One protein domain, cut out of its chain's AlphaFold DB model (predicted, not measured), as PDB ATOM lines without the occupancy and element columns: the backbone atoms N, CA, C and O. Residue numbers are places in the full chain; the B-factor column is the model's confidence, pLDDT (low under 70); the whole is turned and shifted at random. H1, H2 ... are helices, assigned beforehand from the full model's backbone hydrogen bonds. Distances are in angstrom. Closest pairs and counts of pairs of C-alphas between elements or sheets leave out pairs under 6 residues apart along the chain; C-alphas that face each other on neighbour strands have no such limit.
ATOM      1  N   LEU A   4     133.467 172.981 126.767       81.38
ATOM      2  CA  LEU A   4     132.737 172.445 127.916       81.38
ATOM      3  C   LEU A   4     133.171 171.008 128.201       81.38
ATOM      4  O   LEU A   4     133.491 170.704 129.348       81.38
ATOM      5  N   THR A   5     133.233 170.155 127.172       83.19
ATOM      6  CA  THR A   5     133.665 168.755 127.311       83.19
ATOM      7  C   THR A   5     135.081 168.686 127.865       83.19
ATOM      8  O   THR A   5     135.312 168.021 128.866       83.19
ATOM      9  N   LEU A   6     136.015 169.464 127.308       82.44
ATOM     10  CA  LEU A   6     137.399 169.490 127.789       82.44
ATOM     11  C   LEU A   6     137.486 169.921 129.262       82.44
ATOM     12  O   LEU A   6     138.207 169.308 130.049       82.44
ATOM     13  N   VAL A   7     136.731 170.950 129.659       83.19
ATOM     14  CA  VAL A   7     136.683 171.409 131.055       83.19
ATOM     15  C   VAL A   7     136.071 170.343 131.970       83.19
ATOM     16  O   VAL A   7     136.593 170.110 133.059       83.19
ATOM     17  N   GLN A   8     135.004 169.664 131.546       86.12
ATOM     18  CA  GLN A   8     134.368 168.599 132.325       86.12
ATOM     19  C   GLN A   8     135.272 167.373 132.489       86.12
ATOM     20  O   GLN A   8     135.422 166.890 133.612       86.12
ATOM     21  N   THR A   9     135.916 166.911 131.413       86.94
ATOM     22  CA  THR A   9     136.893 165.814 131.458       86.94
ATOM     23  C   THR A   9     138.068 166.183 132.355       86.94
ATOM     24  O   THR A   9     138.442 165.397 133.221       86.94
ATOM     25  N   TYR A  10     138.586 167.416 132.250       86.06
ATOM     26  CA  TYR A  10     139.607 167.921 133.171       86.06
ATOM     27  C   TYR A  10     139.154 167.862 134.627       86.06
ATOM     28  O   TYR A  10     139.884 167.331 135.453       86.06
ATOM     29  N   HIS A  11     137.976 168.392 134.963       86.00
ATOM     30  CA  HIS A  11     137.515 168.401 136.350       86.00
ATOM     31  C   HIS A  11     137.322 166.991 136.901       86.00
ATOM     32  O   HIS A  11     137.727 166.729 138.028       86.00
ATOM     33  N   ARG A  12     136.762 166.077 136.101       87.75
ATOM     34  CA  ARG A  12     136.585 164.671 136.481       87.75
ATOM     35  C   ARG A  12     137.928 163.983 136.722       87.75
ATOM     36  O   ARG A  12     138.094 163.313 137.736       87.75
ATOM     37  N   PHE A  13     138.885 164.177 135.818       88.12
ATOM     38  CA  PHE A  13     140.220 163.597 135.930       88.12
ATOM     39  C   PHE A  13     141.002 164.184 137.111       88.12
ATOM     40  O   PHE A  13     141.580 163.447 137.906       88.12
ATOM     41  N   ALA A  14     140.977 165.510 137.256       86.12
ATOM     42  CA  ALA A  14     141.631 166.233 138.341       86.12
ATOM     43  C   ALA A  14     141.097 165.814 139.716       86.12
ATOM     44  O   ALA A  14     141.887 165.639 140.638       86.12
ATOM     45  N   ASP A  15     139.783 165.613 139.846       85.50
ATOM     46  CA  ASP A  15     139.151 165.130 141.078       85.50
ATOM     47  C   ASP A  15     139.538 163.673 141.384       85.50
ATOM     48  O   ASP A  15     139.998 163.361 142.480       85.50
ATOM     49  N   LYS A  16     139.469 162.792 140.377       87.00
ATOM     50  CA  LYS A  16     139.813 161.363 140.488       87.00
ATOM     51  C   LYS A  16     141.278 161.116 140.861       87.00
ATOM     52  O   LYS A  16     141.568 160.180 141.602       87.00
ATOM     53  N   HIS A  17     142.195 161.924 140.333       82.44
ATOM     54  CA  HIS A  17     143.641 161.766 140.521       82.44
ATOM     55  C   HIS A  17     144.242 162.754 141.542       82.44
ATOM     56  O   HIS A  17     145.462 162.783 141.690       82.44
ATOM     57  N   ASP A  18     143.412 163.561 142.222       81.94
ATOM     58  CA  ASP A  18     143.801 164.705 143.076       81.94
ATOM     59  C   ASP A  18     144.930 165.552 142.454       81.94
ATOM     60  O   ASP A  18     145.909 165.925 143.104       81.94
ATOM     61  N   CYS A  19     144.814 165.832 141.155       82.19
ATOM     62  CA  CYS A  19     145.844 166.508 140.375       82.19
ATOM     63  C   CYS A  19     145.359 167.856 139.827       82.19
ATOM     64  O   CYS A  19     144.202 168.252 139.958       82.19
ATOM     65  N   TYR A  20     146.279 168.619 139.246       81.69
ATOM     66  CA  TYR A  20     146.005 169.940 138.689       81.69
ATOM     67  C   TYR A  20     146.542 170.038 137.270       81.69
ATOM     68  O   TYR A  20     147.398 169.258 136.856       81.69
ATOM     69  N   LEU A  21     146.065 171.037 136.532       82.06
ATOM     70  CA  LEU A  21     146.429 171.209 135.133       82.06
ATOM     71  C   LEU A  21     147.943 171.280 134.912       82.06
ATOM     72  O   LEU A  21     148.441 170.660 133.983       82.06
ATOM     73  N   ASP A  22     148.681 171.995 135.764       80.75
ATOM     74  CA  ASP A  22     150.147 172.013 135.685       80.75
ATOM     75  C   ASP A  22     150.763 170.618 135.908       80.75
ATOM     76  O   ASP A  22     151.736 170.300 135.247       80.75
ATOM     77  N   GLY A  23     150.176 169.759 136.746       82.62
ATOM     78  CA  GLY A  23     150.613 168.370 136.917       82.62
ATOM     79  C   GLY A  23     150.364 167.549 135.654       82.62
ATOM     80  O   GLY A  23     151.266 166.905 135.151       82.62
ATOM     81  N   ILE A  24     149.189 167.669 135.033       84.94
ATOM     82  CA  ILE A  24     148.904 167.009 133.743       84.94
ATOM     83  C   ILE A  24     149.848 167.521 132.635       84.94
ATOM     84  O   ILE A  24     150.293 166.773 131.765       84.94
ATOM     85  N   LEU A  25     150.186 168.813 132.655       81.88
ATOM     86  CA  LEU A  25     151.095 169.414 131.682       81.88
ATOM     87  C   LEU A  25     152.573 169.141 131.979       81.88
ATOM     88  O   LEU A  25     153.365 169.223 131.046       81.88
ATOM     89  N   CYS A  26     152.978 168.824 133.206       83.44
ATOM     90  CA  CYS A  26     154.381 168.585 133.564       83.44
ATOM     91  C   CYS A  26     154.719 167.099 133.717       83.44
ATOM     92  O   CYS A  26     155.826 166.708 133.350       83.44
ATOM     93  N   ASP A  27     153.780 166.279 134.185       86.00
ATOM     94  CA  ASP A  27     153.965 164.860 134.471       86.00
ATOM     95  C   ASP A  27     153.431 163.990 133.321       86.00
ATOM     96  O   ASP A  27     152.215 163.906 133.116       86.00
ATOM     97  N   PRO A  28     154.306 163.279 132.580       83.62
ATOM     98  CA  PRO A  28     153.887 162.380 131.502       83.62
ATOM     99  C   PRO A  28     152.905 161.304 131.981       83.62
ATOM    100  O   PRO A  28     151.944 160.996 131.286       83.62
ATOM    101  N   GLN A  29     153.094 160.818 133.215       87.06
ATOM    102  CA  GLN A  29     152.257 159.785 133.833       87.06
ATOM    103  C   GLN A  29     150.806 160.226 134.068       87.06
ATOM    104  O   GLN A  29     149.928 159.378 134.169       87.06
ATOM    105  N   LEU A  30     150.553 161.533 134.178       86.56
ATOM    106  CA  LEU A  30     149.202 162.094 134.263       86.56
ATOM    107  C   LEU A  30     148.700 162.542 132.891       86.56
ATOM    108  O   LEU A  30     147.503 162.495 132.626       86.56
ATOM    109  N   ARG A  31     149.614 162.968 132.014       87.00
ATOM    110  CA  ARG A  31     149.286 163.445 130.673       87.00
ATOM    111  C   ARG A  31     148.716 162.351 129.785       87.00
ATOM    112  O   ARG A  31     147.680 162.568 129.173       87.00
ATOM    113  N   GLU A  32     149.400 161.215 129.692       86.94
ATOM    114  CA  GLU A  32     148.988 160.102 128.831       86.94
ATOM    115  C   GLU A  32     147.570 159.605 129.151       86.94
ATOM    116  O   GLU A  32     146.739 159.630 128.245       86.94
ATOM    117  N   PRO A  33     147.229 159.250 130.407       89.12
ATOM    118  CA  PRO A  33     145.871 158.809 130.729       89.12
ATOM    119  C   PRO A  33     144.830 159.919 130.555       89.12
ATOM    120  O   PRO A  33     143.707 159.639 130.153       89.12
ATOM    121  N   PHE A  34     145.190 161.182 130.800       88.19
ATOM    122  CA  PHE A  34     144.277 162.296 130.550       88.19
ATOM    123  C   PHE A  34     143.960 162.464 129.059       88.19
ATOM    124  O   PHE A  34     142.809 162.703 128.701       88.19
ATOM    125  N   LEU A  35     144.970 162.349 128.193       86.50
ATOM    126  CA  LEU A  35     144.798 162.404 126.741       86.50
ATOM    127  C   LEU A  35     144.002 161.209 126.218       86.50
ATOM    128  O   LEU A  35     143.248 161.376 125.265       86.50
ATOM    129  N   ASP A  36     144.155 160.036 126.832       88.38
ATOM    130  CA  ASP A  36     143.376 158.846 126.492       88.38
ATOM    131  C   ASP A  36     141.886 159.053 126.813       88.38
ATOM    132  O   ASP A  36     141.061 158.978 125.904       88.38
ATOM    133  N   GLU A  37     141.551 159.491 128.038       88.12
ATOM    134  CA  GLU A  37     140.164 159.837 128.412       88.12
ATOM    135  C   GLU A  37     139.589 160.950 127.508       88.12
ATOM    136  O   GLU A  37     138.413 160.945 127.141       88.12
ATOM    137  N   LEU A  38     140.417 161.918 127.099       85.75
ATOM    138  CA  LEU A  38     140.009 162.974 126.167       85.75
ATOM    139  C   LEU A  38     139.762 162.466 124.748       85.75
ATOM    140  O   LEU A  38     138.883 163.000 124.077       85.75
ATOM    141  N   ARG A  39     140.532 161.481 124.277       85.62
ATOM    142  CA  ARG A  39     140.337 160.850 122.964       85.62
ATOM    143  C   ARG A  39     139.068 160.011 122.934       85.62
ATOM    144  O   ARG A  39     138.402 160.001 121.904       85.62
ATOM    145  N   GLU A  40     138.717 159.356 124.040       85.81
ATOM    146  CA  GLU A  40     137.448 158.629 124.155       85.81
ATOM    147  C   GLU A  40     136.241 159.571 124.018       85.81
ATOM    148  O   GLU A  40     135.285 159.259 123.310       85.81
ATOM    149  N   GLU A  41     136.308 160.760 124.623       83.31
ATOM    150  CA  GLU A  41     135.225 161.752 124.557       83.31
ATOM    151  C   GLU A  41     135.270 162.604 123.271       83.31
ATOM    152  O   GLU A  41     134.243 163.087 122.788       83.31
ATOM    153  N   ILE A  42     136.467 162.831 122.716       78.94
ATOM    154  CA  ILE A  42     136.734 163.701 121.564       78.94
ATOM    155  C   ILE A  42     137.643 162.959 120.575       78.94
ATOM    156  O   ILE A  42     138.842 163.219 120.468       78.94
ATOM    157  N   ALA A  43     137.034 162.058 119.803       70.38
ATOM    158  CA  ALA A  43     137.728 161.214 118.828       70.38
ATOM    159  C   ALA A  43     138.391 161.983 117.661       70.38
ATOM    160  O   ALA A  43     139.248 161.434 116.974       70.38
ATOM    161  N   ASP A  44     138.009 163.245 117.434       77.50
ATOM    162  CA  ASP A  44     138.389 164.041 116.253       77.50
ATOM    163  C   ASP A  44     139.367 165.191 116.573       77.50
ATOM    164  O   ASP A  44     139.415 166.196 115.871       77.50
ATOM    165  N   ALA A  45     140.121 165.104 117.673       76.88
ATOM    166  CA  ALA A  45     141.116 166.120 118.022       76.88
ATOM    167  C   ALA A  45     142.529 165.532 118.077       76.88
ATOM    168  O   ALA A  45     142.763 164.435 118.588       76.88
ATOM    169  N   THR A  46     143.503 166.284 117.569       83.06
ATOM    170  CA  THR A  46     144.912 165.912 117.719       83.06
ATOM    171  C   THR A  46     145.426 166.259 119.116       83.06
ATOM    172  O   THR A  46     144.940 167.181 119.772       83.06
ATOM    173  N   GLU A  47     146.465 165.560 119.577       81.62
ATOM    174  CA  GLU A  47     147.096 165.839 120.875       81.62
ATOM    175  C   GLU A  47     147.566 167.298 120.992       81.62
ATOM    176  O   GLU A  47     147.357 167.948 122.016       81.62
ATOM    177  N   ALA A  48     148.148 167.839 119.919       82.25
ATOM    178  CA  ALA A  48     148.610 169.222 119.876       82.25
ATOM    179  C   ALA A  48     147.456 170.222 120.059       82.25
ATOM    180  O   ALA A  48     147.609 171.217 120.771       82.25
ATOM    181  N   GLU A  49     146.291 169.951 119.465       84.06
ATOM    182  CA  GLU A  49     145.096 170.773 119.649       84.06
ATOM    183  C   GLU A  49     144.551 170.666 121.070       84.06
ATOM    184  O   GLU A  49     144.265 171.697 121.678       84.06
ATOM    185  N   MET A  50     144.472 169.455 121.630       83.19
ATOM    186  CA  MET A  50     144.014 169.235 123.005       83.19
ATOM    187  C   MET A  50     144.899 169.983 124.011       83.19
ATOM    188  O   MET A  50     144.402 170.763 124.828       83.19
ATOM    189  N   LEU A  51     146.221 169.817 123.908       81.88
ATOM    190  CA  LEU A  51     147.190 170.498 124.766       81.88
ATOM    191  C   LEU A  51     147.164 172.018 124.566       81.88
ATOM    192  O   LEU A  51     147.146 172.775 125.540       81.88
ATOM    193  N   GLY A  52     147.095 172.485 123.317       83.75
ATOM    194  CA  GLY A  52     146.977 173.908 123.004       83.75
ATOM    195  C   GLY A  52     145.711 174.530 123.598       83.75
ATOM    196  O   GLY A  52     145.752 175.635 124.149       83.75
ATOM    197  N   ARG A  53     144.591 173.800 123.561       83.44
ATOM    198  CA  ARG A  53     143.309 174.243 124.113       83.44
ATOM    199  C   ARG A  53     143.316 174.278 125.640       83.44
ATOM    200  O   ARG A  53     142.834 175.252 126.216       83.44
ATOM    201  N   LEU A  54     143.942 173.305 126.303       79.50
ATOM    202  CA  LEU A  54     144.167 173.325 127.757       79.50
ATOM    203  C   LEU A  54     144.979 174.548 128.191       79.50
ATOM    204  O   LEU A  54     144.600 175.254 129.128       79.50
ATOM    205  N   VAL A  55     146.077 174.841 127.488       82.31
ATOM    206  CA  VAL A  55     146.915 176.019 127.759       82.31
ATOM    207  C   VAL A  55     146.127 177.310 127.529       82.31
ATOM    208  O   VAL A  55     146.211 178.241 128.335       82.31
ATOM    209  N   TYR A  56     145.318 177.367 126.469       84.62
ATOM    210  CA  TYR A  56     144.424 178.493 126.211       84.62
ATOM    211  C   TYR A  56     143.407 178.691 127.347       84.62
ATOM    212  O   TYR A  56     143.274 179.796 127.872       84.62
ATOM    213  N   LEU A  57     142.739 177.626 127.795       79.25
ATOM    214  CA  LEU A  57     141.751 177.673 128.875       79.25
ATOM    215  C   LEU A  57     142.375 178.023 130.239       79.25
ATOM    216  O   LEU A  57     141.772 178.771 131.015       79.25
ATOM    217  N   ARG A  58     143.617 177.586 130.498       78.81
ATOM    218  CA  ARG A  58     144.441 178.032 131.640       78.81
ATOM    219  C   ARG A  58     144.693 179.534 131.604       78.81
ATOM    220  O   ARG A  58     144.561 180.230 132.618       78.81
ATOM    221  N   LYS A  59     145.096 180.039 130.434       75.81
ATOM    222  CA  LYS A  59     145.400 181.458 130.227       75.81
ATOM    223  C   LYS A  59     144.144 182.309 130.407       75.81
ATOM    224  O   LYS A  59     144.222 183.346 131.059       75.81
ATOM    225  N   SER A  60     143.002 181.808 129.947       73.06
ATOM    226  CA  SER A  60     141.678 182.424 130.089       73.06
ATOM    227  C   SER A  60     141.054 182.279 131.488       73.06
ATOM    228  O   SER A  60     139.900 182.655 131.668       73.06
ATOM    229  N   SER A  61     141.777 181.737 132.479       65.06
ATOM    230  CA  SER A  61     141.313 181.530 133.868       65.06
ATOM    231  C   SER A  61     140.027 180.698 134.008       65.06
ATOM    232  O   SER A  61     139.388 180.734 135.056       65.06
TER     233      SER A  61
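What this domain is: This is residues 4 to 61 of the 69 residues of an uncharacterized protein of Planctomycetaceae bacterium (UniProt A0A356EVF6). Four helices are gathered as a small rounded cluster round a common middle: H1 and H3 cross at a steep tilt, the short H2 makes a corner with H3, and H4 starts near H3 and runs away from it, about perpendicular to both H1 and H3. The cluster is somewhat loosely joined at H4, which comes near the other three helices without clearly touching any of them. You are looking at 58 printed residues with four named helices, in the order H1, H2, H3, H4, and no named strand; the class is all helix. The whole is compact, with a radius of gyration of the C-alphas of 10.3 A and spans of 27 by 24 by 20 A.

Where its parts are: Find C-alpha 4 at (132.737, 172.445, 127.916); from there H1, residues 4 to 16, runs 18.2 A to C-alpha 16. After a tight link of 4 residues you reach H2, residues 21 to 26, which is 8.5 A long. One residue, Asp 27, makes the tight link to H3, residues 28 to 41, the longest helix by residues; look for C-alpha 28 at (153.887, 162.380, 131.502) and follow H3 from there for 19.9 A to C-alpha 41. A tight link of 5 residues leads to H4, residues 47 to 59, which runs 18.3 A to C-alpha 59 at (145.400, 181.458, 130.227).

How they stand to each other: Start at H1 and look across to H3: the two touch, their closest C-alphas being those of Thr 9 and Leu 38, 6.8 A apart. They run opposite ways at a steep tilt of 45 degrees. H1 and H2 are close but not clearly touching, with the C-alphas of Ala 14 and Leu 21 closest at 7.6 A, and stand about perpendicular at 76 degrees. H2 and H3 touch only at the corner by their link, H3 with residues 30 to 34 alone; the closest C-alphas, of Ile 24 and Arg 31, are 4.7 A apart. H4 is close to H3 but not clearly touching: the C-alphas of Leu 35 and Glu 47 are closest at 7.2 A, and the lines are about perpendicular at 78 degrees. Farther along H4, the C-alphas of Leu 6 and Leu 54 are the closest of H1 and H4, at 7.8 A, and those of Leu 21 and Arg 58 the closest of H2 and H4, at 7.9 A. On the backbone, every O i to N i+4 pair is within hydrogen-bond range in H1, H2 and H4, and 9 of 10 are in H3.

The domain as a whole: The C-alphas farthest apart, those of Asp 18 and Asp 44, are 27.4 A from each other. The printed part has no cut, and the three links are tight. In the B-factor column you will find a mean pLDDT of 83.1 for the printed part, with residue 61 alone under 70.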